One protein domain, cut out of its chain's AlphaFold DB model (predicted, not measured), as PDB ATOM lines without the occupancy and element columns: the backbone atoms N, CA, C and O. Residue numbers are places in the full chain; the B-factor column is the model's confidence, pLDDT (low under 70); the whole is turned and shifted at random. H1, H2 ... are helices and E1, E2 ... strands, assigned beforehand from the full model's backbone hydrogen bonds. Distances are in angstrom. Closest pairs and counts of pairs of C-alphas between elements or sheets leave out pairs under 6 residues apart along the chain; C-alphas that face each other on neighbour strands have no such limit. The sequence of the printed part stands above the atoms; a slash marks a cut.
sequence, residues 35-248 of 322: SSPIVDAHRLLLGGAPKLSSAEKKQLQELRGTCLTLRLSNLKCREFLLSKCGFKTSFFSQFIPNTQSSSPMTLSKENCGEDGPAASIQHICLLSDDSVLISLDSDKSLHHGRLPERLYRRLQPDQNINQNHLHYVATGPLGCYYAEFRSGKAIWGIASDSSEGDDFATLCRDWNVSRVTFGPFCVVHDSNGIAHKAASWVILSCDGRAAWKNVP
ATOM      1  N   SER A  35     161.059 147.095 164.388       42.84
ATOM      2  CA  SER A  35     161.501 145.759 164.787       42.84
ATOM      3  C   SER A  35     161.325 145.659 166.298       42.84
ATOM      4  O   SER A  35     161.773 146.517 167.062       42.84
ATOM      5  N   SER A  36     160.593 144.645 166.758       51.75
ATOM      6  CA  SER A  36     160.511 144.390 168.192       51.75
ATOM      7  C   SER A  36     161.868 143.884 168.683       51.75
ATOM      8  O   SER A  36     162.411 142.962 168.065       51.75
ATOM      9  N   PRO A  37     162.381 144.387 169.824       53.78
ATOM     10  CA  PRO A  37     163.621 143.901 170.432       53.78
ATOM     11  C   PRO A  37     163.635 142.379 170.642       53.78
ATOM     12  O   PRO A  37     164.689 141.755 170.642       53.78
ATOM     13  N   ILE A  38     162.455 141.767 170.802       50.25
ATOM     14  CA  ILE A  38     162.290 140.321 170.986       50.25
ATOM     15  C   ILE A  38     162.554 139.565 169.676       50.25
ATOM     16  O   ILE A  38     163.255 138.558 169.684       50.25
ATOM     17  N   VAL A  39     162.037 140.058 168.547       50.00
ATOM     18  CA  VAL A  39     162.262 139.452 167.222       50.00
ATOM     19  C   VAL A  39     163.720 139.638 166.794       50.00
ATOM     20  O   VAL A  39     164.327 138.713 166.251       50.00
ATOM     21  N   ASP A  40     164.312 140.792 167.119       52.72
ATOM     22  CA  ASP A  40     165.742 141.027 166.911       52.72
ATOM     23  C   ASP A  40     166.605 140.108 167.781       52.72
ATOM     24  O   ASP A  40     167.558 139.525 167.278       52.72
ATOM     25  N   ALA A  41     166.245 139.859 169.043       53.31
ATOM     26  CA  ALA A  41     167.009 138.953 169.903       53.31
ATOM     27  C   ALA A  41     167.037 137.498 169.400       53.31
ATOM     28  O   ALA A  41     168.052 136.819 169.545       53.31
ATOM     29  N   HIS A  42     165.951 137.011 168.788       53.88
ATOM     30  CA  HIS A  42     165.941 135.691 168.147       53.88
ATOM     31  C   HIS A  42     166.859 135.655 166.913       53.88
ATOM     32  O   HIS A  42     167.607 134.694 166.735       53.88
ATOM     33  N   ARG A  43     166.873 136.723 166.104       55.75
ATOM     34  CA  ARG A  43     167.748 136.848 164.924       55.75
ATOM     35  C   ARG A  43     169.220 137.039 165.271       55.75
ATOM     36  O   ARG A  43     170.069 136.443 164.618       55.75
ATOM     37  N   LEU A  44     169.523 137.791 166.327       52.03
ATOM     38  CA  LEU A  44     170.877 137.987 166.852       52.03
ATOM     39  C   LEU A  44     171.515 136.691 167.371       52.03
ATOM     40  O   LEU A  44     172.688 136.704 167.715       52.03
ATOM     41  N   LEU A  45     170.781 135.578 167.450       52.91
ATOM     42  CA  LEU A  45     171.291 134.274 167.892       52.91
ATOM     43  C   LEU A  45     171.282 133.207 166.781       52.91
ATOM     44  O   LEU A  45     171.698 132.067 167.020       52.91
ATOM     45  N   LEU A  46     170.821 133.553 165.575       56.25
ATOM     46  CA  LEU A  46     170.825 132.688 164.396       56.25
ATOM     47  C   LEU A  46     171.993 133.092 163.479       56.25
ATOM     48  O   LEU A  46     172.143 134.258 163.131       56.25
ATOM     49  N   GLY A  47     172.839 132.130 163.088       52.44
ATOM     50  CA  GLY A  47     173.899 132.356 162.089       52.44
ATOM     51  C   GLY A  47     175.314 132.660 162.607       52.44
ATOM     52  O   GLY A  47     176.092 133.279 161.887       52.44
ATOM     53  N   GLY A  48     175.688 132.223 163.816       54.09
ATOM     54  CA  GLY A  48     177.054 132.429 164.335       54.09
ATOM     55  C   GLY A  48     177.344 133.880 164.735       54.09
ATOM     56  O   GLY A  48     178.481 134.343 164.648       54.09
ATOM     57  N   ALA A  49     176.293 134.595 165.133       53.22
ATOM     58  CA  ALA A  49     176.326 135.993 165.522       53.22
ATOM     59  C   ALA A  49     177.373 136.303 166.615       53.22
ATOM     60  O   ALA A  49     177.721 135.434 167.426       53.22
ATOM     61  N   PRO A  50     177.890 137.548 166.657       58.44
ATOM     62  CA  PRO A  50     178.843 137.979 167.673       58.44
ATOM     63  C   PRO A  50     178.281 137.751 169.080       58.44
ATOM     64  O   PRO A  50     177.087 137.905 169.327       58.44
ATOM     65  N   LYS A  51     179.161 137.380 170.020       73.38
ATOM     66  CA  LYS A  51     178.798 137.239 171.436       73.38
ATOM     67  C   LYS A  51     178.079 138.512 171.893       73.38
ATOM     68  O   LYS A  51     178.703 139.569 171.891       73.38
ATOM     69  N   LEU A  52     176.821 138.379 172.321       76.19
ATOM     70  CA  LEU A  52     176.061 139.474 172.927       76.19
ATOM     71  C   LEU A  52     176.901 140.156 174.016       76.19
ATOM     72  O   LEU A  52     177.515 139.480 174.858       76.19
ATOM     73  N   SER A  53     176.911 141.485 174.007       84.25
ATOM     74  CA  SER A  53     177.482 142.295 175.079       84.25
ATOM     75  C   SER A  53     176.755 142.028 176.404       84.25
ATOM     76  O   SER A  53     175.634 141.518 176.432       84.25
ATOM     77  N   SER A  54     177.380 142.366 177.536       84.75
ATOM     78  CA  SER A  54     176.717 142.241 178.848       84.75
ATOM     79  C   SER A  54     175.434 143.081 178.914       84.75
ATOM     80  O   SER A  54     174.425 142.597 179.415       84.75
ATOM     81  N   ALA A  55     175.419 144.274 178.306       86.94
ATOM     82  CA  ALA A  55     174.225 145.115 178.245       86.94
ATOM     83  C   ALA A  55     173.077 144.456 177.456       86.94
ATOM     84  O   ALA A  55     171.949 144.414 177.945       86.94
ATOM     85  N   GLU A  56     173.364 143.882 176.283       84.31
ATOM     86  CA  GLU A  56     172.359 143.167 175.480       84.31
ATOM     87  C   GLU A  56     171.850 141.916 176.197       84.31
ATOM     88  O   GLU A  56     170.650 141.647 176.193       84.31
ATOM     89  N   LYS A  57     172.736 141.165 176.865       82.81
ATOM     90  CA  LYS A  57     172.337 140.007 177.679       82.81
ATOM     91  C   LYS A  57     171.403 140.416 178.804       82.81
ATOM     92  O   LYS A  57     170.379 139.768 178.997       82.81
ATOM     93  N   LYS A  58     171.733 141.489 179.522       85.31
ATOM     94  CA  LYS A  58     170.905 142.011 180.605       85.31
ATOM     95  C   LYS A  58     169.527 142.433 180.096       85.31
ATOM     96  O   LYS A  58     168.522 141.986 180.644       85.31
ATOM     97  N   GLN A  59     169.475 143.201 179.008       85.88
ATOM     98  CA  GLN A  59     168.217 143.605 178.377       85.88
ATOM     99  C   GLN A  59     167.392 142.387 177.934       85.88
ATOM    100  O   GLN A  59     166.183 142.333 178.148       85.88
ATOM    101  N   LEU A  60     168.044 141.374 177.361       85.69
ATOM    102  CA  LEU A  60     167.392 140.134 176.956       85.69
ATOM    103  C   LEU A  60     166.817 139.366 178.154       85.69
ATOM    104  O   LEU A  60     165.706 138.847 178.059       85.69
ATOM    105  N   GLN A  61     167.521 139.320 179.290       86.00
ATOM    106  CA  GLN A  61     166.984 138.707 180.509       86.00
ATOM    107  C   GLN A  61     165.790 139.470 181.071       86.00
ATOM    108  O   GLN A  61     164.800 138.852 181.453       86.00
ATOM    109  N   GLU A  62     165.847 140.801 181.092       87.25
ATOM    110  CA  GLU A  62     164.729 141.636 181.546       87.25
ATOM    111  C   GLU A  62     163.485 141.423 180.670       87.25
ATOM    112  O   GLU A  62     162.367 141.309 181.181       87.25
ATOM    113  N   LEU A  63     163.668 141.282 179.353       87.94
ATOM    114  CA  LEU A  63     162.580 140.958 178.431       87.94
ATOM    115  C   LEU A  63     162.011 139.561 178.683       87.94
ATOM    116  O   LEU A  63     160.790 139.400 178.702       87.94
ATOM    117  N   ARG A  64     162.878 138.565 178.892       89.25
ATOM    118  CA  ARG A  64     162.467 137.172 179.081       89.25
ATOM    119  C   ARG A  64     161.880 136.884 180.453       89.25
ATOM    120  O   ARG A  64     161.095 135.955 180.549       89.25
ATOM    121  N   GLY A  65     162.238 137.623 181.493       93.62
ATOM    122  CA  GLY A  65     161.846 137.344 182.873       93.62
ATOM    123  C   GLY A  65     162.929 136.616 183.665       93.62
ATOM    124  O   GLY A  65     163.697 135.809 183.126       93.62
ATOM    125  N   THR A  66     162.984 136.930 184.957       95.12
ATOM    126  CA  THR A  66     164.041 136.530 185.893       95.12
ATOM    127  C   THR A  66     163.649 135.400 186.835       95.12
ATOM    128  O   THR A  66     164.469 134.986 187.651       95.12
ATOM    129  N   CYS A  67     162.440 134.864 186.701       96.56
ATOM    130  CA  CYS A  67     161.934 133.766 187.508       96.56
ATOM    131  C   CYS A  67     161.288 132.690 186.621       96.56
ATOM    132  O   CYS A  67     160.774 132.980 185.536       96.56
ATOM    133  N   LEU A  68     161.302 131.438 187.088       97.06
ATOM    134  CA  LEU A  68     160.635 130.308 186.434       97.06
ATOM    135  C   LEU A  68     159.774 129.559 187.445       97.06
ATOM    136  O   LEU A  68     160.300 128.998 188.399       97.06
ATOM    137  N   THR A  69     158.468 129.487 187.219       97.19
ATOM    138  CA  THR A  69     157.551 128.653 188.000       97.19
ATOM    139  C   THR A  69     157.102 127.469 187.165       97.19
ATOM    140  O   THR A  69     156.580 127.647 186.073       97.19
ATOM    141  N   LEU A  70     157.290 126.248 187.654       96.25
ATOM    142  CA  LEU A  70     156.964 125.043 186.899       96.25
ATOM    143  C   LEU A  70     156.285 123.975 187.741       96.25
ATOM    144  O   LEU A  70     156.535 123.830 188.938       96.25
ATOM    145  N   ARG A  71     155.475 123.169 187.068       95.31
ATOM    146  CA  ARG A  71     154.910 121.925 187.579       95.31
ATOM    147  C   ARG A  71     155.041 120.900 186.469       95.31
ATOM    148  O   ARG A  71     154.573 121.140 185.367       95.31
ATOM    149  N   LEU A  72     155.702 119.785 186.755       94.62
ATOM    150  CA  LEU A  72     155.847 118.663 185.830       94.62
ATOM    151  C   LEU A  72     155.495 117.386 186.585       94.62
ATOM    152  O   LEU A  72     156.059 117.133 187.655       94.62
ATOM    153  N   SER A  73     154.558 116.607 186.052       93.12
ATOM    154  CA  SER A  73     154.077 115.372 186.678       93.12
ATOM    155  C   SER A  73     155.153 114.288 186.650       93.12
ATOM    156  O   SER A  73     155.265 113.482 187.575       93.12
ATOM    157  N   ASN A  74     156.002 114.298 185.622       93.19
ATOM    158  CA  ASN A  74     157.127 113.384 185.516       93.19
ATOM    159  C   ASN A  74     158.338 113.875 186.309       93.19
ATOM    160  O   ASN A  74     158.982 114.875 185.977       93.19
ATOM    161  N   LEU A  75     158.682 113.106 187.343       91.31
ATOM    162  CA  LEU A  75     159.780 113.416 188.251       91.31
ATOM    163  C   LEU A  75     161.122 113.576 187.524       91.31
ATOM    164  O   LEU A  75     161.871 114.491 187.851       91.31
ATOM    165  N   LYS A  76     161.413 112.748 186.514       93.31
ATOM    166  CA  LYS A  76     162.696 112.795 185.797       93.31
ATOM    167  C   LYS A  76     162.818 114.042 184.927       93.31
ATOM    168  O   LYS A  76     163.874 114.668 184.917       93.31
ATOM    169  N   CYS A  77     161.738 114.448 184.254       94.69
ATOM    170  CA  CYS A  77     161.700 115.716 183.519       94.69
ATOM    171  C   CYS A  77     161.893 116.907 184.457       94.69
ATOM    172  O   CYS A  77     162.671 117.815 184.158       94.69
ATOM    173  N   ARG A  78     161.228 116.871 185.619       93.75
ATOM    174  CA  ARG A  78     161.360 117.890 186.661       93.75
ATOM    175  C   ARG A  78     162.794 117.996 187.175       93.75
ATOM    176  O   ARG A  78     163.364 119.081 187.151       93.75
ATOM    177  N   GLU A  79     163.395 116.885 187.593       92.56
ATOM    178  CA  GLU A  79     164.784 116.831 188.068       92.56
ATOM    179  C   GLU A  79     165.772 117.285 186.995       92.56
ATOM    180  O   GLU A  79     166.685 118.062 187.279       92.56
ATOM    181  N   PHE A  80     165.571 116.848 185.748       94.56
ATOM    182  CA  PHE A  80     166.385 117.279 184.622       94.56
ATOM    183  C   PHE A  80     166.340 118.799 184.466       94.56
ATOM    184  O   PHE A  80     167.392 119.436 184.520       94.56
ATOM    185  N   LEU A  81     165.148 119.388 184.339       94.56
ATOM    186  CA  LEU A  81     164.987 120.829 184.144       94.56
ATOM    187  C   LEU A  81     165.578 121.621 185.316       94.56
ATOM    188  O   LEU A  81     166.369 122.540 185.101       94.56
ATOM    189  N   LEU A  82     165.273 121.223 186.553       93.50
ATOM    190  CA  LEU A  82     165.791 121.877 187.756       93.50
ATOM    191  C   LEU A  82     167.323 121.793 187.834       93.50
ATOM    192  O   LEU A  82     167.976 122.794 188.133       93.50
ATOM    193  N   SER A  83     167.922 120.651 187.477       93.62
ATOM    194  CA  SER A  83     169.385 120.513 187.421       93.62
ATOM    195  C   SER A  83     170.024 121.447 186.386       93.62
ATOM    196  O   SER A  83     171.109 121.979 186.624       93.62
ATOM    197  N   LYS A  84     169.350 121.693 185.250       93.62
ATOM    198  CA  LYS A  84     169.822 122.635 184.219       93.62
ATOM    199  C   LYS A  84     169.651 124.090 184.629       93.62
ATOM    200  O   LYS A  84     170.421 124.929 184.182       93.62
ATOM    201  N   CYS A  85     168.743 124.361 185.559       91.88
ATOM    202  CA  CYS A  85     168.609 125.655 186.216       91.88
ATOM    203  C   CYS A  85     169.481 125.777 187.484       91.88
ATOM    204  O   CYS A  85     169.225 126.624 188.338       91.88
ATOM    205  N   GLY A  86     170.499 124.915 187.630       89.31
ATOM    206  CA  GLY A  86     171.489 124.916 188.715       89.31
ATOM    207  C   GLY A  86     170.948 124.599 190.106       89.31
ATOM    208  O   GLY A  86     171.608 124.882 191.107       89.31
ATOM    209  N   PHE A  87     169.778 123.967 190.189       85.75
ATOM    210  CA  PHE A  87     169.310 123.382 191.435       85.75
ATOM    211  C   PHE A  87     170.182 122.163 191.778       85.75
ATOM    212  O   PHE A  87     170.300 121.226 190.982       85.75
ATOM    213  N   LYS A  88     170.846 122.169 192.944       79.94
ATOM    214  CA  LYS A  88     171.744 121.068 193.332       79.94
ATOM    215  C   LYS A  88     170.937 119.804 193.618       79.94
ATOM    216  O   LYS A  88     169.988 119.824 194.398       79.94
ATOM    217  N   THR A  89     171.388 118.685 193.059       68.44
ATOM    218  CA  THR A  89     170.708 117.390 193.176       68.44
ATOM    219  C   THR A  89     170.567 116.892 194.612       68.44
ATOM    220  O   THR A  89     169.582 116.239 194.941       68.44
ATOM    221  N   SER A  90     171.500 117.263 195.492       68.12
ATOM    222  CA  SER A  90     171.460 116.943 196.925       68.12
ATOM    223  C   SER A  90     170.239 117.513 197.655       68.12
ATOM    224  O   SER A  90     169.873 117.006 198.711       68.12
ATOM    225  N   PHE A  91     169.600 118.552 197.111       66.88
ATOM    226  CA  PHE A  91     168.381 119.122 197.681       66.88
ATOM    227  C   PHE A  91     167.116 118.381 197.252       66.88
ATOM    228  O   PHE A  91     166.099 118.517 197.928       66.88
ATOM    229  N   PHE A  92     167.150 117.562 196.193       67.50
ATOM    230  CA  PHE A  92     165.957 116.831 195.759       67.50
ATOM    231  C   PHE A  92     165.465 115.864 196.834       67.50
ATOM    232  O   PHE A  92     164.276 115.845 197.118       67.50
ATOM    233  N   SER A  93     166.362 115.164 197.533       63.94
ATOM    234  CA  SER A  93     165.972 114.267 198.630       63.94
ATOM    235  C   SER A  93     165.447 114.987 199.879       63.94
ATOM    236  O   SER A  93     164.852 114.344 200.737       63.94
ATOM    237  N   GLN A  94     165.697 116.296 200.018       62.50
ATOM    238  CA  GLN A  94     165.290 117.093 201.186       62.50
ATOM    239  C   GLN A  94     164.010 117.904 200.930       62.50
ATOM    240  O   GLN A  94     163.192 118.052 201.832       62.50
ATOM    241  N   PHE A  95     163.834 118.414 199.707       60.22
ATOM    242  CA  PHE A  95     162.712 119.276 199.308       60.22
ATOM    243  C   PHE A  95     161.639 118.565 198.489       60.22
ATOM    244  O   PHE A  95     160.548 119.108 198.318       60.22
ATOM    245  N   ILE A  96     161.920 117.359 198.000       60.22
ATOM    246  CA  ILE A  96     160.907 116.457 197.465       60.22
ATOM    247  C   ILE A  96     160.726 115.378 198.533       60.22
ATOM    248  O   ILE A  96     161.361 114.324 198.450       60.22
ATOM    249  N   PRO A  97     159.905 115.615 199.581       51.66
ATOM    250  CA  PRO A  97     159.451 114.509 200.398       51.66
ATOM    251  C   PRO A  97     158.854 113.450 199.471       51.66
ATOM    252  O   PRO A  97     158.393 113.758 198.371       51.66
ATOM    253  N   ASN A  98     158.813 112.212 199.945       48.94
ATOM    254  CA  ASN A  98     158.213 111.037 199.305       48.94
ATOM    255  C   ASN A  98     156.694 111.180 199.005       48.94
ATOM    256  O   ASN A  98     155.963 110.199 198.907       48.94
ATOM    257  N   THR A  99     156.188 112.408 198.937       44.12
ATOM    258  CA  THR A  99     154.813 112.791 198.721       44.12
ATOM    259  C   THR A  99     154.610 113.193 197.270       44.12
ATOM    260  O   THR A  99     155.399 113.901 196.647       44.12
ATOM    261  N   GLN A 100     153.463 112.771 196.760       52.47
ATOM    262  CA  GLN A 100     152.818 113.145 195.504       52.47
ATOM    263  C   GLN A 100     152.500 114.658 195.408       52.47
ATOM    264  O   GLN A 100     151.513 115.051 194.786       52.47
ATOM    265  N   SER A 101     153.290 115.523 196.054       52.56
ATOM    266  CA  SER A 101     153.138 116.971 196.017       52.56
ATOM    267  C   SER A 101     153.494 117.460 194.618       52.56
ATOM    268  O   SER A 101     154.637 117.765 194.271       52.56
ATOM    269  N   SER A 102     152.451 117.509 193.806       68.19
ATOM    270  CA  SER A 102     152.354 118.137 192.498       68.19
ATOM    271  C   SER A 102     152.326 119.670 192.600       68.19
ATOM    272  O   SER A 102     151.797 120.349 191.724       68.19
ATOM    273  N   SER A 103     152.864 120.238 193.682       86.12
ATOM    274  CA  SER A 103     152.861 121.681 193.890       86.12
ATOM    275  C   SER A 103     153.791 122.365 192.881       86.12
ATOM    276  O   SER A 103     154.873 121.836 192.600       86.12
ATOM    277  N   PRO A 104     153.397 123.525 192.332       92.75
ATOM    278  CA  PRO A 104     154.279 124.350 191.519       92.75
ATOM    279  C   PRO A 104     155.536 124.750 192.298       92.75
ATOM    280  O   PRO A 104     155.471 125.052 193.490       92.75
ATOM    281  N   MET A 105     156.679 124.758 191.622       93.12
ATOM    282  CA  MET A 105     157.968 125.163 192.175       93.12
ATOM    283  C   MET A 105     158.463 126.411 191.457       93.12
ATOM    284  O   MET A 105     158.480 126.436 190.229       93.12
ATOM    285  N   THR A 106     158.911 127.410 192.216       94.69
ATOM    286  CA  THR A 106     159.468 128.652 191.670       94.69
ATOM    287  C   THR A 106     160.977 128.700 191.865       94.69
ATOM    288  O   THR A 106     161.478 128.578 192.981       94.69
ATOM    289  N   LEU A 107     161.690 128.894 190.763       94.25
ATOM    290  CA  LEU A 107     163.090 129.269 190.693       94.25
ATOM    291  C   LEU A 107     163.184 130.791 190.662       94.25
ATOM    292  O   LEU A 107     162.523 131.445 189.852       94.25
ATOM    293  N   SER A 108     164.007 131.337 191.543       93.81
ATOM    294  CA  SER A 108     164.155 132.771 191.754       93.81
ATOM    295  C   SER A 108     165.206 133.388 190.823       93.81
ATOM    296  O   SER A 108     165.794 132.728 189.954       93.81
ATOM    297  N   LYS A 109     165.464 134.683 191.024       93.19
ATOM    298  CA  LYS A 109     166.424 135.479 190.253       93.19
ATOM    299  C   LYS A 109     167.862 134.972 190.351       93.19
ATOM    300  O   LYS A 109     168.632 135.162 189.419       93.19
ATOM    301  N   GLU A 110     168.231 134.283 191.423       92.88
ATOM    302  CA  GLU A 110     169.545 133.647 191.551       92.88
ATOM    303  C   GLU A 110     169.727 132.518 190.527       92.88
ATOM    304  O   GLU A 110     170.844 132.240 190.092       92.88
ATOM    305  N   ASN A 111     168.631 131.877 190.111       93.62
ATOM    306  CA  ASN A 111     168.652 130.825 189.103       93.62
ATOM    307  C   ASN A 111     168.526 131.383 187.683       93.62
ATOM    308  O   ASN A 111     169.237 130.907 186.800       93.62
ATOM    309  N   CYS A 112     167.635 132.354 187.451       92.00
ATOM    310  CA  CYS A 112     167.266 132.795 186.094       92.00
ATOM    311  C   CYS A 112     167.664 134.244 185.754       92.00
ATOM    312  O   CYS A 112     167.382 134.701 184.649       92.00
ATOM    313  N   GLY A 113     168.299 134.970 186.679       88.44
ATOM    314  CA  GLY A 113     168.866 136.305 186.454       88.44
ATOM    315  C   GLY A 113     170.157 136.278 185.632       88.44
ATOM    316  O   GLY A 113     170.557 135.225 185.161       88.44
ATOM    317  N   GLU A 114     170.821 137.427 185.462       87.50
ATOM    318  CA  GLU A 114     171.956 137.622 184.529       87.50
ATOM    319  C   GLU A 114     173.087 136.586 184.667       87.50
ATOM    320  O   GLU A 114     173.527 136.026 183.663       87.50
ATOM    321  N   ASP A 115     173.489 136.277 185.900       88.25
ATOM    322  CA  ASP A 115     174.545 135.297 186.205       88.25
ATOM    323  C   ASP A 115     173.992 133.903 186.539       88.25
ATOM    324  O   ASP A 115     174.725 132.986 186.922       88.25
ATOM    325  N   GLY A 116     172.675 133.746 186.428       91.25
ATOM    326  CA  GLY A 116     171.981 132.531 186.784       91.25
ATOM    327  C   GLY A 116     172.253 131.397 185.784       91.25
ATOM    328  O   GLY A 116     172.340 131.622 184.575       91.25
ATOM    329  N   PRO A 117     172.323 130.137 186.239       91.38
ATOM    330  CA  PRO A 117     172.441 128.965 185.364       91.38
ATOM    331  C   PRO A 117     171.331 128.876 184.297       91.38
ATOM    332  O   PRO A 117     171.570 128.369 183.201       91.38
ATOM    333  N   ALA A 118     170.132 129.390 184.590       92.50
ATOM    334  CA  ALA A 118     168.991 129.417 183.678       92.50
ATOM    335  C   ALA A 118     168.899 130.698 182.830       92.50
ATOM    336  O   ALA A 118     167.992 130.792 182.004       92.50
ATOM    337  N   ALA A 119     169.820 131.661 182.976       90.69
ATOM    338  CA  ALA A 119     169.811 132.906 182.200       90.69
ATOM    339  C   ALA A 119     169.748 132.610 180.697       90.69
ATOM    340  O   ALA A 119     168.908 133.115 179.954       90.69
ATOM    341  N   SER A 120     170.616 131.702 180.247       90.56
ATOM    342  CA  SER A 120     170.732 131.369 178.829       90.56
ATOM    343  C   SER A 120     169.537 130.603 178.264       90.56
ATOM    344  O   SER A 120     169.516 130.359 177.066       90.56
ATOM    345  N   ILE A 121     168.550 130.198 179.069       93.12
ATOM    346  CA  ILE A 121     167.378 129.493 178.549       93.12
ATOM    347  C   ILE A 121     166.559 130.459 177.695       93.12
ATOM    348  O   ILE A 121     166.117 131.507 178.161       93.12
ATOM    349  N   GLN A 122     166.336 130.085 176.441       91.06
ATOM    350  CA  GLN A 122     165.531 130.835 175.486       91.06
ATOM    351  C   GLN A 122     164.117 130.269 175.390       91.06
ATOM    352  O   GLN A 122     163.147 131.021 175.394       91.06
ATOM    353  N   HIS A 123     164.004 128.947 175.303       92.75
ATOM    354  CA  HIS A 123     162.737 128.258 175.100       92.75
ATOM    355  C   HIS A 123     162.734 126.930 175.853       92.75
ATOM    356  O   HIS A 123     163.748 126.232 175.898       92.75
ATOM    357  N   ILE A 124     161.585 126.578 176.423       96.25
ATOM    358  CA  ILE A 124     161.342 125.271 177.029       96.25
ATOM    359  C   ILE A 124     160.144 124.662 176.309       96.25
ATOM    360  O   ILE A 124     159.074 125.262 176.276       96.25
ATOM    361  N   CYS A 125     160.320 123.470 175.744       95.94
ATOM    362  CA  CYS A 125     159.255 122.714 175.097       95.94
ATOM    363  C   CYS A 125     158.945 121.464 175.915       95.94
ATOM    364  O   CYS A 125     159.842 120.653 176.163       95.94
ATOM    365  N   LEU A 126     157.681 121.297 176.295       96.06
ATOM    366  CA  LEU A 126     157.175 120.066 176.894       96.06
ATOM    367  C   LEU A 126     156.748 119.148 175.747       96.06
ATOM    368  O   LEU A 126     155.768 119.435 175.066       96.06
ATOM    369  N   LEU A 127     157.559 118.131 175.451       93.50
ATOM    370  CA  LEU A 127     157.431 117.349 174.218       93.50
ATOM    371  C   LEU A 127     156.426 116.199 174.354       93.50
ATOM    372  O   LEU A 127     155.695 115.890 173.413       93.50
ATOM    373  N   SER A 128     156.439 115.561 175.522       91.31
ATOM    374  CA  SER A 128     155.561 114.476 175.960       91.31
ATOM    375  C   SER A 128     155.567 114.422 177.490       91.31
ATOM    376  O   SER A 128     156.371 115.098 178.139       91.31
ATOM    377  N   ASP A 129     154.753 113.533 178.063       89.81
ATOM    378  CA  ASP A 129     154.696 113.294 179.510       89.81
ATOM    379  C   ASP A 129     156.058 112.936 180.128       89.81
ATOM    380  O   ASP A 129     156.245 113.027 181.336       89.81
ATOM    381  N   ASP A 130     157.022 112.474 179.334       93.12
ATOM    382  CA  ASP A 130     158.349 112.063 179.781       93.12
ATOM    383  C   ASP A 130     159.494 112.748 179.034       93.12
ATOM    384  O   ASP A 130     160.646 112.321 179.174       93.12
ATOM    385  N   SER A 131     159.205 113.814 178.281       95.12
ATOM    386  CA  SER A 131     160.210 114.504 177.489       95.12
ATOM    387  C   SER A 131     160.115 116.024 177.544       95.12
ATOM    388  O   SER A 131     159.055 116.634 177.426       95.12
ATOM    389  N   VAL A 132     161.284 116.648 177.681       96.19
ATOM    390  CA  VAL A 132     161.453 118.099 177.699       96.19
ATOM    391  C   VAL A 132     162.684 118.487 176.894       96.19
ATOM    392  O   VAL A 132     163.725 117.822 176.948       96.19
ATOM    393  N   LEU A 133     162.578 119.593 176.165       95.69
ATOM    394  CA  LEU A 133     163.685 120.217 175.455       95.69
ATOM    395  C   LEU A 133     163.883 121.646 175.953       95.69
ATOM    396  O   LEU A 133     162.927 122.398 176.125       95.69
ATOM    397  N   ILE A 134     165.140 122.011 176.178       95.50
ATOM    398  CA  ILE A 134     165.573 123.338 176.602       95.50
ATOM    399  C   ILE A 134     166.485 123.889 175.509       95.50
ATOM    400  O   ILE A 134     167.589 123.381 175.291       95.50
ATOM    401  N   SER A 135     166.035 124.941 174.842       92.81
ATOM    402  CA  SER A 135     166.864 125.725 173.933       92.81
ATOM    403  C   SER A 135     167.606 126.786 174.730       92.81
ATOM    404  O   SER A 135     166.997 127.516 175.515       92.81
ATOM    405  N   LEU A 136     168.916 126.870 174.531       90.56
ATOM    406  CA  LEU A 136     169.774 127.858 175.183       90.56
ATOM    407  C   LEU A 136     170.128 128.986 174.212       90.56
ATOM    408  O   LEU A 136     169.894 128.855 173.024       90.56
ATOM    409  N   ASP A 137     170.757 130.062 174.668       85.31
ATOM    410  CA  ASP A 137     171.341 131.079 173.783       85.31
ATOM    411  C   ASP A 137     172.552 130.530 173.029       85.31
ATOM    412  O   ASP A 137     172.825 130.918 171.897       85.31
ATOM    413  N   SER A 138     173.262 129.586 173.654       77.69
ATOM    414  CA  SER A 138     174.401 128.890 173.058       77.69
ATOM    415  C   SER A 138     173.981 127.876 171.991       77.69
ATOM    416  O   SER A 138     172.844 127.402 171.979       77.69
ATOM    417  N   ASP A 139     174.934 127.438 171.169       67.88
ATOM    418  CA  ASP A 139     174.725 126.478 170.072       67.88
ATOM    419  C   ASP A 139     174.210 125.084 170.484       67.88
ATOM    420  O   ASP A 139     174.025 124.234 169.618       67.88
ATOM    421  N   LYS A 140     173.991 124.816 171.778       83.38
ATOM    422  CA  LYS A 140     173.555 123.509 172.283       83.38
ATOM    423  C   LYS A 140     172.158 123.587 172.890       83.38
ATOM    424  O   LYS A 140     171.963 124.256 173.905       83.38
ATOM    425  N   SER A 141     171.212 122.845 172.321       90.62
ATOM    426  CA  SER A 141     169.985 122.461 173.022       90.62
ATOM    427  C   SER A 141     170.251 121.311 173.989       90.62
ATOM    428  O   SER A 141     171.130 120.476 173.772       90.62
ATOM    429  N   LEU A 142     169.463 121.246 175.056       93.12
ATOM    430  CA  LEU A 142     169.459 120.140 176.006       93.12
ATOM    431  C   LEU A 142     168.123 119.412 175.906       93.12
ATOM    432  O   LEU A 142     167.081 120.043 175.778       93.12
ATOM    433  N   HIS A 143     168.145 118.089 175.994       93.44
ATOM    434  CA  HIS A 143     166.943 117.273 175.875       93.44
ATOM    435  C   HIS A 143     166.967 116.121 176.881       93.44
ATOM    436  O   HIS A 143     168.021 115.547 177.163       93.44
ATOM    437  N   HIS A 144     165.789 115.793 177.403       95.12
ATOM    438  CA  HIS A 144     165.521 114.611 178.207       95.12
ATOM    439  C   HIS A 144     164.285 113.898 177.665       95.12
ATOM    440  O   HIS A 144     163.357 114.555 177.200       95.12
ATOM    441  N   GLY A 145     164.260 112.570 177.763       94.31
ATOM    442  CA  GLY A 145     163.143 111.752 177.296       94.31
ATOM    443  C   GLY A 145     163.297 111.282 175.856       94.31
ATOM    444  O   GLY A 145     164.413 111.148 175.350       94.31
ATOM    445  N   ARG A 146     162.168 110.969 175.216       92.50
ATOM    446  CA  ARG A 146     162.102 110.539 173.816       92.50
ATOM    447  C   ARG A 146     161.519 111.660 172.966       92.50
ATOM    448  O   ARG A 146     160.461 112.188 173.280       92.50
ATOM    449  N   LEU A 147     162.168 111.951 171.841       91.69
ATOM    450  CA  LEU A 147     161.559 112.788 170.811       91.69
ATOM    451  C   LEU A 147     160.350 112.059 170.205       91.69
ATOM    452  O   LEU A 147     160.372 110.824 170.133       91.69
ATOM    453  N   PRO A 148     159.333 112.781 169.699       90.12
ATOM    454  CA  PRO A 148     158.253 112.153 168.955       90.12
ATOM    455  C   PRO A 148     158.804 111.296 167.822       90.12
ATOM    456  O   PRO A 148     159.697 111.724 167.093       90.12
ATOM    457  N   GLU A 149     158.244 110.103 167.651       90.25
ATOM    458  CA  GLU A 149     158.767 109.066 166.757       90.25
ATOM    459  C   GLU A 149     159.067 109.582 165.337       90.25
ATOM    460  O   GLU A 149     160.118 109.292 164.768       90.25
ATOM    461  N   ARG A 150     158.186 110.416 164.773       90.38
ATOM    462  CA  ARG A 150     158.383 111.004 163.438       90.38
ATOM    463  C   ARG A 150     159.566 111.976 163.386       90.38
ATOM    464  O   ARG A 150     160.353 111.920 162.443       90.38
ATOM    465  N   LEU A 151     159.720 112.827 164.404       92.00
ATOM    466  CA  LEU A 151     160.875 113.719 164.528       92.00
ATOM    467  C   LEU A 151     162.155 112.904 164.754       92.00
ATOM    468  O   LEU A 151     163.157 113.136 164.088       92.00
ATOM    469  N   TYR A 152     162.112 111.900 165.633       91.31
ATOM    470  CA  TYR A 152     163.241 111.013 165.904       91.31
ATOM    471  C   TYR A 152     163.742 110.302 164.640       91.31
ATOM    472  O   TYR A 152     164.943 110.316 164.370       91.31
ATOM    473  N   ARG A 153     162.834 109.741 163.829       89.12
ATOM    474  CA  ARG A 153     163.168 109.138 162.525       89.12
ATOM    475  C   ARG A 153     163.808 110.146 161.578       89.12
ATOM    476  O   ARG A 153     164.773 109.817 160.893       89.12
ATOM    477  N   ARG A 154     163.302 111.382 161.561       86.19
ATOM    478  CA  ARG A 154     163.833 112.452 160.710       86.19
ATOM    479  C   ARG A 154     165.243 112.885 161.111       86.19
ATOM    480  O   ARG A 154     166.002 113.326 160.257       86.19
ATOM    481  N   LEU A 155     165.597 112.739 162.384       88.69
ATOM    482  CA  LEU A 155     166.900 113.107 162.941       88.69
ATOM    483  C   LEU A 155     167.930 111.963 162.927       88.69
ATOM    484  O   LEU A 155     169.004 112.123 163.505       88.69
ATOM    485  N   GLN A 156     167.624 110.807 162.327       84.12
ATOM    486  CA  GLN A 156     168.551 109.671 162.304       84.12
ATOM    487  C   GLN A 156     169.873 109.992 161.565       84.12
ATOM    488  O   GLN A 156     169.872 110.808 160.635       84.12
ATOM    489  N   PRO A 157     170.997 109.348 161.956       61.12
ATOM    490  CA  PRO A 157     172.363 109.695 161.534       61.12
ATOM    491  C   PRO A 157     172.591 109.764 160.024       61.12
ATOM    492  O   PRO A 157     173.382 110.590 159.573       61.12
ATOM    493  N   ASP A 158     171.855 108.973 159.241       57.44
ATOM    494  CA  ASP A 158     171.956 108.950 157.776       57.44
ATOM    495  C   ASP A 158     171.629 110.309 157.125       57.44
ATOM    496  O   ASP A 158     171.921 110.524 155.949       57.44
ATOM    497  N   GLN A 159     171.047 111.253 157.876       59.28
ATOM    498  CA  GLN A 159     170.740 112.606 157.404       59.28
ATOM    499  C   GLN A 159     171.782 113.672 157.801       59.28
ATOM    500  O   GLN A 159     171.587 114.842 157.465       59.28
ATOM    501  N   ASN A 160     172.880 113.316 158.491       61.53
ATOM    502  CA  ASN A 160     173.882 114.260 159.031       61.53
ATOM    503  C   ASN A 160     173.279 115.365 159.930       61.53
ATOM    504  O   ASN A 160     173.824 116.467 160.039       61.53
ATOM    505  N   ILE A 161     172.140 115.100 160.576       67.31
ATOM    506  CA  ILE A 161     171.452 116.087 161.411       67.31
ATOM    507  C   ILE A 161     171.848 115.891 162.876       67.31
ATOM    508  O   ILE A 161     171.434 114.939 163.530       67.31
ATOM    509  N   ASN A 162     172.640 116.819 163.414       73.44
ATOM    510  CA  ASN A 162     172.995 116.819 164.829       73.44
ATOM    511  C   ASN A 162     171.834 117.374 165.669       73.44
ATOM    512  O   ASN A 162     171.521 118.562 165.589       73.44
ATOM    513  N   GLN A 163     171.227 116.534 166.512       73.31
ATOM    514  CA  GLN A 163     170.134 116.926 167.417       73.31
ATOM    515  C   GLN A 163     170.527 118.069 168.363       73.31
ATOM    516  O   GLN A 163     169.674 118.849 168.774       73.31
ATOM    517  N   ASN A 164     171.820 118.210 168.668       72.56
ATOM    518  CA  ASN A 164     172.319 119.287 169.521       72.56
ATOM    519  C   ASN A 164     172.194 120.675 168.876       72.56
ATOM    520  O   ASN A 164     172.380 121.667 169.569       72.56
ATOM    521  N   HIS A 165     171.913 120.750 167.572       84.94
ATOM    522  CA  HIS A 165     171.773 122.006 166.833       84.94
ATOM    523  C   HIS A 165     170.313 122.458 166.706       84.94
ATOM    524  O   HIS A 165     170.038 123.408 165.968       84.94
ATOM    525  N   LEU A 166     169.376 121.775 167.373       89.44
ATOM    526  CA  LEU A 166     167.988 122.212 167.432       89.44
ATOM    527  C   LEU A 166     167.925 123.556 168.166       89.44
ATOM    528  O   LEU A 166     168.361 123.693 169.303       89.44
ATOM    529  N   HIS A 167     167.421 124.568 167.478       88.56
ATOM    530  CA  HIS A 167     167.202 125.899 168.023       88.56
ATOM    531  C   HIS A 167     165.806 126.006 168.625       88.56
ATOM    532  O   HIS A 167     165.638 126.468 169.752       88.56
ATOM    533  N   TYR A 168     164.810 125.533 167.890       93.69
ATOM    534  CA  TYR A 168     163.418 125.595 168.285       93.69
ATOM    535  C   TYR A 168     162.742 124.277 167.947       93.69
ATOM    536  O   TYR A 168     162.990 123.699 166.892       93.69
ATOM    537  N   VAL A 169     161.899 123.789 168.851       95.38
ATOM    538  CA  VAL A 169     161.075 122.607 168.624       95.38
ATOM    539  C   VAL A 169     159.703 122.888 169.200       95.38
ATOM    540  O   VAL A 169     159.596 123.390 170.315       95.38
ATOM    541  N   ALA A 170     158.682 122.524 168.440       96.19
ATOM    542  CA  ALA A 170     157.313 122.415 168.896       96.19
ATOM    543  C   ALA A 170     156.773 121.057 168.477       96.19
ATOM    544  O   ALA A 170     156.988 120.612 167.347       96.19
ATOM    545  N   THR A 171     156.073 120.396 169.387       95.12
ATOM    546  CA  THR A 171     155.491 119.079 169.147       95.12
ATOM    547  C   THR A 171     154.035 119.091 169.541       95.12
ATOM    548  O   THR A 171     153.627 119.810 170.449       95.12
ATOM    549  N   GLY A 172     153.255 118.292 168.832       92.50
ATOM    550  CA  GLY A 172     151.844 118.116 169.091       92.50
ATOM    551  C   GLY A 172     151.437 116.652 169.040       92.50
ATOM    552  O   GLY A 172     152.244 115.774 168.704       92.50
ATOM    553  N   PRO A 173     150.158 116.388 169.320       88.75
ATOM    554  CA  PRO A 173     149.584 115.057 169.251       88.75
ATOM    555  C   PRO A 173     149.796 114.398 167.889       88.75
ATOM    556  O   PRO A 173     150.054 115.050 166.875       88.75
ATOM    557  N   LEU A 174     149.668 113.070 167.867       87.69
ATOM    558  CA  LEU A 174     149.808 112.246 166.656       87.69
ATOM    559  C   LEU A 174     151.202 112.337 165.995       87.69
ATOM    560  O   LEU A 174     151.388 111.936 164.848       87.69
ATOM    561  N   GLY A 175     152.204 112.830 166.726       89.88
ATOM    562  CA  GLY A 175     153.562 112.997 166.219       89.88
ATOM    563  C   GLY A 175     153.722 114.207 165.302       89.88
ATOM    564  O   GLY A 175     154.632 114.200 164.472       89.88
ATOM    565  N   CYS A 176     152.856 115.218 165.427       93.00
ATOM    566  CA  CYS A 176     153.063 116.502 164.767       93.00
ATOM    567  C   CYS A 176     154.306 117.189 165.342       93.00
ATOM    568  O   CYS A 176     154.544 117.145 166.551       93.00
ATOM    569  N   TYR A 177     155.105 117.817 164.489       95.50
ATOM    570  CA  TYR A 177     156.281 118.556 164.914       95.50
ATOM    571  C   TYR A 177     156.648 119.674 163.941       95.50
ATOM    572  O   TYR A 177     156.426 119.589 162.733       95.50
ATOM    573  N   TYR A 178     157.296 120.690 164.495       96.75
ATOM    574  CA  TYR A 178     158.089 121.684 163.792       96.75
ATOM    575  C   TYR A 178     159.417 121.792 164.535       96.75
ATOM    576  O   TYR A 178     159.440 121.887 165.762       96.75
ATOM    577  N   ALA A 179     160.523 121.738 163.809       95.56
ATOM    578  CA  ALA A 179     161.854 121.840 164.376       95.56
ATOM    579  C   ALA A 179     162.729 122.723 163.490       95.56
ATOM    580  O   ALA A 179     162.863 122.489 162.291       95.56
ATOM    581  N   GLU A 180     163.348 123.720 164.100       93.38
ATOM    582  CA  GLU A 180     164.278 124.637 163.458       93.38
ATOM    583  C   GLU A 180     165.680 124.403 164.007       93.38
ATOM    584  O   GLU A 180     165.885 124.257 165.213       93.38
ATOM    585  N   PHE A 181     166.658 124.368 163.112       91.12
ATOM    586  CA  PHE A 181     168.069 124.256 163.439       91.12
ATOM    587  C   PHE A 181     168.716 125.635 163.478       91.12
ATOM    588  O   PHE A 181     168.313 126.552 162.773       91.12
ATOM    589  N   ARG A 182     169.829 125.749 164.202       85.00
ATOM    590  CA  ARG A 182     170.676 126.957 164.225       85.00
ATOM    591  C   ARG A 182     171.126 127.456 162.851       85.00
ATOM    592  O   ARG A 182     171.456 128.628 162.706       85.00
ATOM    593  N   SER A 183     171.162 126.572 161.853       85.44
ATOM    594  CA  SER A 183     171.468 126.927 160.465       85.44
ATOM    595  C   SER A 183     170.339 127.687 159.758       85.44
ATOM    596  O   SER A 183     170.504 128.038 158.594       85.44
ATOM    597  N   GLY A 184     169.187 127.883 160.409       86.81
ATOM    598  CA  GLY A 184     167.956 128.394 159.801       86.81
ATOM    599  C   GLY A 184     167.199 127.342 158.985       86.81
ATOM    600  O   GLY A 184     166.144 127.627 158.428       86.81
ATOM    601  N   LYS A 185     167.714 126.106 158.892       90.00
ATOM    602  CA  LYS A 185     166.963 125.000 158.290       90.00
ATOM    603  C   LYS A 185     165.788 124.660 159.205       90.00
ATOM    604  O   LYS A 185     165.996 124.452 160.396       90.00
ATOM    605  N   ALA A 186     164.601 124.499 158.638       93.25
ATOM    606  CA  ALA A 186     163.445 123.957 159.339       93.25
ATOM    607  C   ALA A 186     163.046 122.594 158.755       93.25
ATOM    608  O   ALA A 186     163.254 122.312 157.573       93.25
ATOM    609  N   ILE A 187     162.497 121.735 159.606       94.62
ATOM    610  CA  ILE A 187     161.817 120.494 159.239       94.62
ATOM    611  C   ILE A 187     160.497 120.431 159.994       94.62
ATOM    612  O   ILE A 187     160.386 120.894 161.127       94.62
ATOM    613  N   TRP A 188     159.497 119.824 159.381       95.19
ATOM    614  CA  TRP A 188     158.185 119.690 159.986       95.19
ATOM    615  C   TRP A 188     157.502 118.417 159.510       95.19
ATOM    616  O   TRP A 188     157.873 117.829 158.492       95.19
ATOM    617  N   GLY A 189     156.498 117.993 160.263       92.25
ATOM    618  CA  GLY A 189     155.632 116.889 159.895       92.25
ATOM    619  C   GLY A 189     154.323 116.988 160.654       92.25
ATOM    620  O   GLY A 189     154.321 117.230 161.855       92.25
ATOM    621  N   ILE A 190     153.211 116.788 159.959       89.81
ATOM    622  CA  ILE A 190     151.872 116.770 160.546       89.81
ATOM    623  C   ILE A 190     151.252 115.391 160.321       89.81
ATOM    624  O   ILE A 190     151.538 114.707 159.334       89.81
ATOM    625  N   ALA A 191     150.451 114.926 161.270       80.81
ATOM    626  CA  ALA A 191     149.686 113.700 161.107       80.81
ATOM    627  C   ALA A 191     148.505 113.958 160.173       80.81
ATOM    628  O   ALA A 191     147.441 114.355 160.625       80.81
ATOM    629  N   SER A 192     148.710 113.786 158.866       62.84
ATOM    630  CA  SER A 192     147.649 113.954 157.875       62.84
ATOM    631  C   SER A 192     147.205 112.616 157.285       62.84
ATOM    632  O   SER A 192     147.911 112.035 156.452       62.84
ATOM    633  N   ASP A 193     145.987 112.219 157.640       57.62
ATOM    634  CA  ASP A 193     145.105 111.452 156.753       57.62
ATOM    635  C   ASP A 193     144.180 112.408 155.957       57.62
ATOM    636  O   ASP A 193     143.473 111.983 155.047       57.62
ATOM    637  N   SER A 194     144.204 113.713 156.271       55.75
ATOM    638  CA  SER A 194     143.342 114.762 155.712       55.75
ATOM    639  C   SER A 194     144.109 115.765 154.834       55.75
ATOM    640  O   SER A 194     145.322 115.942 154.963       55.75
ATOM    641  N   SER A 195     143.388 116.482 153.964       60.00
ATOM    642  CA  SER A 195     143.907 117.605 153.158       60.00
ATOM    643  C   SER A 195     144.450 118.772 153.997       60.00
ATOM    644  O   SER A 195     145.122 119.652 153.473       60.00
ATOM    645  N   GLU A 196     144.208 118.778 155.311       61.94
ATOM    646  CA  GLU A 196     144.638 119.839 156.223       61.94
ATOM    647  C   GLU A 196     146.155 119.935 156.393       61.94
ATOM    648  O   GLU A 196     146.652 120.978 156.818       61.94
ATOM    649  N   GLY A 197     146.887 118.861 156.078       67.12
ATOM    650  CA  GLY A 197     148.345 118.885 156.107       67.12
ATOM    651  C   GLY A 197     148.959 119.822 155.064       67.12
ATOM    652  O   GLY A 197     150.078 120.297 155.268       67.12
ATOM    653  N   ASP A 198     148.222 120.124 153.991       81.56
ATOM    654  CA  ASP A 198     148.717 120.933 152.878       81.56
ATOM    655  C   ASP A 198     148.843 122.418 153.249       81.56
ATOM    656  O   ASP A 198     149.880 123.029 152.989       81.56
ATOM    657  N   ASP A 199     147.858 122.978 153.965       91.31
ATOM    658  CA  ASP A 199     147.899 124.372 154.439       91.31
ATOM    659  C   ASP A 199     149.122 124.607 155.335       91.31
ATOM    660  O   ASP A 199     149.911 125.527 155.120       91.31
ATOM    661  N   PHE A 200     149.309 123.741 156.338       93.56
ATOM    662  CA  PHE A 200     150.407 123.854 157.296       93.56
ATOM    663  C   PHE A 200     151.768 123.754 156.595       93.56
ATOM    664  O   PHE A 200     152.661 124.565 156.849       93.56
ATOM    665  N   ALA A 201     151.927 122.778 155.694       93.19
ATOM    666  CA  ALA A 201     153.167 122.583 154.953       93.19
ATOM    667  C   ALA A 201     153.465 123.747 153.998       93.19
ATOM    668  O   ALA A 201     154.620 124.159 153.893       93.19
ATOM    669  N   THR A 202     152.437 124.289 153.341       94.69
ATOM    670  CA  THR A 202     152.545 125.464 152.467       94.69
ATOM    671  C   THR A 202     152.990 126.684 153.263       94.69
ATOM    672  O   THR A 202     153.974 127.323 152.905       94.69
ATOM    673  N   LEU A 203     152.365 126.953 154.412       95.94
ATOM    674  CA  LEU A 203     152.757 128.057 155.288       95.94
ATOM    675  C   LEU A 203     154.195 127.901 155.805       95.94
ATOM    676  O   LEU A 203     154.962 128.855 155.742       95.94
ATOM    677  N   CYS A 204     154.598 126.707 156.251       95.62
ATOM    678  CA  CYS A 204     155.973 126.461 156.712       95.62
ATOM    679  C   CYS A 204     157.024 126.606 155.603       95.62
ATOM    680  O   CYS A 204     158.182 126.902 155.893       95.62
ATOM    681  N   ARG A 205     156.638 126.381 154.344       95.31
ATOM    682  CA  ARG A 205     157.506 126.544 153.174       95.31
ATOM    683  C   ARG A 205     157.606 128.004 152.732       95.31
ATOM    684  O   ARG A 205     158.696 128.460 152.394       95.31
ATOM    685  N   ASP A 206     156.479 128.704 152.718       96.06
ATOM    686  CA  ASP A 206     156.351 130.012 152.073       96.06
ATOM    687  C   ASP A 206     156.587 131.173 153.043       96.06
ATOM    688  O   ASP A 206     156.883 132.295 152.625       96.06
ATOM    689  N   TRP A 207     156.423 130.945 154.348       95.12
ATOM    690  CA  TRP A 207     156.622 131.973 155.361       95.12
ATOM    691  C   TRP A 207     158.017 131.887 155.965       95.12
ATOM    692  O   TRP A 207     158.566 130.814 156.194       95.12
ATOM    693  N   ASN A 208     158.555 133.050 156.335       92.88
ATOM    694  CA  ASN A 208     159.665 133.107 157.274       92.88
ATOM    695  C   ASN A 208     159.111 132.886 158.688       92.88
ATOM    696  O   ASN A 208     158.748 133.846 159.376       92.88
ATOM    697  N   VAL A 209     158.918 131.622 159.057       94.44
ATOM    698  CA  VAL A 209     158.299 131.214 160.323       94.44
ATOM    699  C   VAL A 209     159.183 131.628 161.499       94.44
ATOM    700  O   VAL A 209     160.366 131.318 161.528       94.44
ATOM    701  N   SER A 210     158.604 132.333 162.471       92.69
ATOM    702  CA  SER A 210     159.257 132.672 163.742       92.69
ATOM    703  C   SER A 210     158.915 131.677 164.848       92.69
ATOM    704  O   SER A 210     159.742 131.402 165.715       92.69
ATOM    705  N   ARG A 211     157.685 131.148 164.848       95.38
ATOM    706  CA  ARG A 211     157.216 130.216 165.875       95.38
ATOM    707  C   ARG A 211     156.101 129.331 165.342       95.38
ATOM    708  O   ARG A 211     155.254 129.784 164.578       95.38
ATOM    709  N   VAL A 212     156.056 128.095 165.819       97.38
ATOM    710  CA  VAL A 212     154.919 127.189 165.632       97.38
ATOM    711  C   VAL A 212     154.535 126.658 166.995       97.38
ATOM    712  O   VAL A 212     155.399 126.164 167.694       97.38
ATOM    713  N   THR A 213     153.267 126.698 167.383       97.50
ATOM    714  CA  THR A 213     152.799 125.945 168.555       97.50
ATOM    715  C   THR A 213     151.759 124.941 168.117       97.50
ATOM    716  O   THR A 213     150.930 125.242 167.260       97.50
ATOM    717  N   PHE A 214     151.785 123.763 168.728       96.69
ATOM    718  CA  PHE A 214     150.717 122.783 168.606       96.69
ATOM    719  C   PHE A 214     149.899 122.754 169.893       96.69
ATOM    720  O   PHE A 214     150.433 123.001 170.971       96.69
ATOM    721  N   GLY A 215     148.607 122.483 169.756       95.56
ATOM    722  CA  GLY A 215     147.684 122.233 170.857       95.56
ATOM    723  C   GLY A 215     147.207 120.782 170.880       95.56
ATOM    724  O   GLY A 215     147.738 119.951 170.138       95.56
ATOM    725  N   PRO A 216     146.194 120.464 171.703       92.94
ATOM    726  CA  PRO A 216     145.565 119.150 171.711       92.94
ATOM    727  C   PRO A 216     144.957 118.821 170.340       92.94
ATOM    728  O   PRO A 216     144.678 119.705 169.525       92.94
ATOM    729  N   PHE A 217     144.730 117.533 170.074       90.38
ATOM    730  CA  PHE A 217     143.968 117.149 168.892       90.38
ATOM    731  C   PHE A 217     142.501 117.510 169.116       90.38
ATOM    732  O   PHE A 217     141.965 117.379 170.216       90.38
ATOM    733  N   CYS A 218     141.840 117.919 168.048       87.69
ATOM    734  CA  CYS A 218     140.404 118.124 168.026       87.69
ATOM    735  C   CYS A 218     139.746 117.035 167.176       87.69
ATOM    736  O   CYS A 218     140.398 116.378 166.359       87.69
ATOM    737  N   VAL A 219     138.452 116.832 167.397       89.00
ATOM    738  CA  VAL A 219     137.634 115.964 166.552       89.00
ATOM    739  C   VAL A 219     136.879 116.851 165.571       89.00
ATOM    740  O   VAL A 219     136.001 117.613 165.975       89.00
ATOM    741  N   VAL A 220     137.228 116.758 164.292       86.88
ATOM    742  CA  VAL A 220     136.565 117.472 163.195       86.88
ATOM    743  C   VAL A 220     135.698 116.500 162.412       86.88
ATOM    744  O   VAL A 220     136.046 115.331 162.288       86.88
ATOM    745  N   HIS A 221     134.560 116.957 161.900       88.06
ATOM    746  CA  HIS A 221     133.692 116.126 161.067       88.06
ATOM    747  C   HIS A 221     133.830 116.568 159.613       88.06
ATOM    748  O   HIS A 221     133.782 117.766 159.331       88.06
ATOM    749  N   ASP A 222     134.030 115.620 158.700       86.19
ATOM    750  CA  ASP A 222     134.040 115.920 157.268       86.19
ATOM    751  C   ASP A 222     132.623 116.176 156.721       86.19
ATOM    752  O   ASP A 222     131.624 116.115 157.444       86.19
ATOM    753  N   SER A 223     132.516 116.450 155.417       88.38
ATOM    754  CA  SER A 223     131.231 116.683 154.745       88.38
ATOM    755  C   SER A 223     130.264 115.494 154.816       88.38
ATOM    756  O   SER A 223     129.069 115.676 154.605       88.38
ATOM    757  N   ASN A 224     130.766 114.290 155.098       91.31
ATOM    758  CA  ASN A 224     129.975 113.072 155.260       91.31
ATOM    759  C   ASN A 224     129.630 112.799 156.735       91.31
ATOM    760  O   ASN A 224     129.013 111.779 157.040       91.31
ATOM    761  N   GLY A 225     130.027 113.685 157.656       90.62
ATOM    762  CA  GLY A 225     129.831 113.517 159.092       90.62
ATOM    763  C   GLY A 225     130.780 112.500 159.732       90.62
ATOM    764  O   GLY A 225     130.519 112.060 160.851       90.62
ATOM    765  N   ILE A 226     131.867 112.104 159.061       89.50
ATOM    766  CA  ILE A 226     132.862 111.195 159.638       89.50
ATOM    767  C   ILE A 226     133.806 112.004 160.523       89.50
ATOM    768  O   ILE A 226     134.360 113.017 160.098       89.50
ATOM    769  N   ALA A 227     133.982 111.545 161.760       89.31
ATOM    770  CA  ALA A 227     134.883 112.144 162.730       89.31
ATOM    771  C   ALA A 227     136.350 111.800 162.421       89.31
ATOM    772  O   ALA A 227     136.732 110.630 162.380       89.31
ATOM    773  N   HIS A 228     137.181 112.828 162.298       87.19
ATOM    774  CA  HIS A 228     138.623 112.758 162.095       87.19
ATOM    775  C   HIS A 228     139.344 113.466 163.238       87.19
ATOM    776  O   HIS A 228     138.840 114.436 163.805       87.19
ATOM    777  N   LYS A 229     140.544 112.995 163.581       88.38
ATOM    778  CA  LYS A 229     141.418 113.720 164.508       88.38
ATOM    779  C   LYS A 229     142.252 114.721 163.721       88.38
ATOM    780  O   LYS A 229     142.975 114.318 162.817       88.38
ATOM    781  N   ALA A 230     142.192 115.986 164.110       88.56
ATOM    782  CA  ALA A 230     142.965 117.054 163.496       88.56
ATOM    783  C   ALA A 230     143.851 117.751 164.528       88.56
ATOM    784  O   ALA A 230     143.474 117.919 165.692       88.56
ATOM    785  N   ALA A 231     145.044 118.156 164.104       89.81
ATOM    786  CA  ALA A 231     145.955 118.903 164.958       89.81
ATOM    787  C   ALA A 231     145.466 120.349 165.143       89.81
ATOM    788  O   ALA A 231     144.995 120.981 164.193       89.81
ATOM    789  N   SER A 232     145.618 120.871 166.359       94.00
ATOM    790  CA  SER A 232     145.525 122.301 166.651       94.00
ATOM    791  C   SER A 232     146.896 122.941 166.498       94.00
ATOM    792  O   SER A 232     147.883 122.386 166.988       94.00
ATOM    793  N   TRP A 233     146.980 124.079 165.812       96.44
ATOM    794  CA  TRP A 233     148.249 124.777 165.630       96.44
ATOM    795  C   TRP A 233     148.094 126.281 165.412       96.44
ATOM    796  O   TRP A 233     147.074 126.760 164.917       96.44
ATOM    797  N   VAL A 234     149.159 127.015 165.742       98.06
ATOM    798  CA  VAL A 234     149.376 128.418 165.363       98.06
ATOM    799  C   VAL A 234     150.773 128.553 164.770       98.06
ATOM    800  O   VAL A 234     151.739 128.072 165.359       98.06
ATOM    801  N   ILE A 235     150.879 129.226 163.626       97.81
ATOM    802  CA  ILE A 235     152.130 129.627 162.981       97.81
ATOM    803  C   ILE A 235     152.238 131.146 163.071       97.81
ATOM    804  O   ILE A 235     151.329 131.866 162.661       97.81
ATOM    805  N   LEU A 236     153.366 131.625 163.580       96.50
ATOM    806  CA  LEU A 236     153.744 133.032 163.605       96.50
ATOM    807  C   LEU A 236     154.883 133.247 162.608       96.50
ATOM    808  O   LEU A 236     155.814 132.441 162.548       96.50
ATOM    809  N   SER A 237     154.825 134.322 161.828       93.81
ATOM    810  CA  SER A 237     155.913 134.737 160.942       93.81
ATOM    811  C   SER A 237     156.751 135.847 161.574       93.81
ATOM    812  O   SER A 237     156.284 136.619 162.411       93.81
ATOM    813  N   CYS A 238     158.010 135.955 161.148       88.88
ATOM    814  CA  CYS A 238     158.910 137.041 161.528       88.88
ATOM    815  C   CYS A 238     158.404 138.429 161.102       88.88
ATOM    816  O   CYS A 238     158.844 139.424 161.670       88.88
ATOM    817  N   ASP A 239     157.520 138.508 160.104       88.12
ATOM    818  CA  ASP A 239     156.926 139.763 159.623       88.12
ATOM    819  C   ASP A 239     155.632 140.160 160.362       88.12
ATOM    820  O   ASP A 239     154.990 141.142 159.997       88.12
ATOM    821  N   GLY A 240     155.253 139.417 161.408       88.62
ATOM    822  CA  GLY A 240     154.064 139.683 162.217       88.62
ATOM    823  C   GLY A 240     152.778 139.038 161.698       88.62
ATOM    824  O   GLY A 240     151.748 139.144 162.363       88.62
ATOM    825  N   ARG A 241     152.801 138.333 160.558       92.69
ATOM    826  CA  ARG A 241     151.657 137.507 160.144       92.69
ATOM    827  C   ARG A 241     151.450 136.340 161.104       92.69
ATOM    828  O   ARG A 241     152.406 135.780 161.642       92.69
ATOM    829  N   ALA A 242     150.196 135.932 161.260       96.38
ATOM    830  CA  ALA A 242     149.827 134.727 161.985       96.38
ATOM    831  C   ALA A 242     148.784 133.929 161.198       96.38
ATOM    832  O   ALA A 242     147.939 134.501 160.513       96.38
ATOM    833  N   ALA A 243     148.856 132.608 161.304       97.12
ATOM    834  CA  ALA A 243     147.860 131.674 160.800       97.12
ATOM    835  C   ALA A 243     147.592 130.623 161.872       97.12
ATOM    836  O   ALA A 243     148.488 130.261 162.634       97.12
ATOM    837  N   TRP A 244     146.367 130.120 161.944       97.19
ATOM    838  CA  TRP A 244     145.996 129.121 162.935       97.19
ATOM    839  C   TRP A 244     144.889 128.213 162.428       97.19
ATOM    840  O   TRP A 244     144.123 128.573 161.535       97.19
ATOM    841  N   LYS A 245     144.786 127.036 163.043       95.06
ATOM    842  CA  LYS A 245     143.726 126.070 162.765       95.06
ATOM    843  C   LYS A 245     143.356 125.326 164.035       95.06
ATOM    844  O   LYS A 245     144.225 125.006 164.845       95.06
ATOM    845  N   ASN A 246     142.063 125.053 164.191       94.19
ATOM    846  CA  ASN A 246     141.520 124.264 165.296       94.19
ATOM    847  C   ASN A 246     141.916 124.782 166.696       94.19
ATOM    848  O   ASN A 246     142.218 123.998 167.593       94.19
ATOM    849  N   VAL A 247     141.971 126.102 166.881       96.75
ATOM    850  CA  VAL A 247     142.313 126.737 168.168       96.75
ATOM    851  C   VAL A 247     141.056 127.065 168.985       96.75
ATOM    852  O   VAL A 247     139.972 127.163 168.403       96.75
ATOM    853  N   PRO A 248     141.174 127.295 170.309       97.25
ATOM    854  CA  PRO A 248     140.036 127.669 171.146       97.25
ATOM    855  C   PRO A 248     139.286 128.895 170.609       97.25
ATOM    856  O   PRO A 248     139.894 129.879 170.183       97.25
TER     857      PRO A 248
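AT A GLANCE: This is residues 35 to 248 of the 322 residues of an uncharacterized protein of Fistulifera solaris (UniProt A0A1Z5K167). Look for two lobes side by side: one is a sandwich of sheets E6 E7 E8 and E9 E10 E11, with H7 along one side and H6 over E7 and E8; the other is sheet E3 E4 E5 with H3 over one face and, on that same side of the sheet, the strand pair E1 E2 next to H3, H4 at the end of H3 and H5 next to E1, while H2 only grazes the sheet with its residues 60 to 64. They meet where E3 and E4 come close to E6. The 214 printed residues, of mixed class, hold H1 H2 E1 H3 H4 E2 H5 E3 E4 E5 H6 E6 E7 E8 H7 E9 E10 E11; each three-stranded sheet is a meander, each strand the antiparallel neighbour of the one before. The whole is compact, radius of gyration of the C-alphas 18.7 A, spans 57 by 46 by 38 A.

IN THESE COORDINATES: Find C-alpha 209 at (158.299, 131.214, 160.323): E9, residues 209 to 221, runs 28.9 A and bends by 74 degrees at residue 216. E10, 227 to 237, runs 30.9 A; E11, 242 to 245, ends at (143.726, 126.070, 162.765). Then find E6, 166 to 172, E7, 176 to 181, E8, 186 to 189, E3, 121 to 128, E4, 131 to 136, E5, 142 to 144, E1, 67 to 71, and E2, 105 to 107. The helices are H1, 37 to 43, H2, 54 to 64, H3, 75 to 84, H4, 89 to 95, H5, 109 to 112, H6, 149 to 154, and H7, 196 to 206, 16.1 A long.

HOW THE PARTS SIT: In the twisted sheet E9 E10 E11, N 213 and O 234 are 2.9 A apart, N 235 and O 243 2.8 A. H7 is on it at a height of 9.6 A, two layers, a helix on one face. The sandwich, two sheets face to face, is closest for E6 and E9 at C-alphas Gly 172 and Phe 214, 4.8 A. H6 is on E6 E7 E8, height 9.0 A. The closest C-alphas of E3 and E6 are Leu 127 and Thr 171, 5.7 A. H3 is on E3 E4 E5, also two layers, height 9.2 A, over E4 and E5; H2 only grazes that sheet. H1 and H2, and H3 and H4, only just touch, with 3 pairs of C-alphas within 8 A each. Every O i to N i+4 pair is within hydrogen-bond range in H1, H2, H3 and H6, 6 of 7 in H7, 1 of 3 in H4 beside 2 of 4 O i to N i+3 pairs; H5 is too short.

THE WHOLE: The farthest C-alphas, Ser 54 and Asn 224, are 59.9 A apart. The printed part has no cut; H6 to E6 is the long link. Look for pLDDT under 70 at residues 35 to 50, 89 to 102, 139, 157 to 161 and 192 to 197.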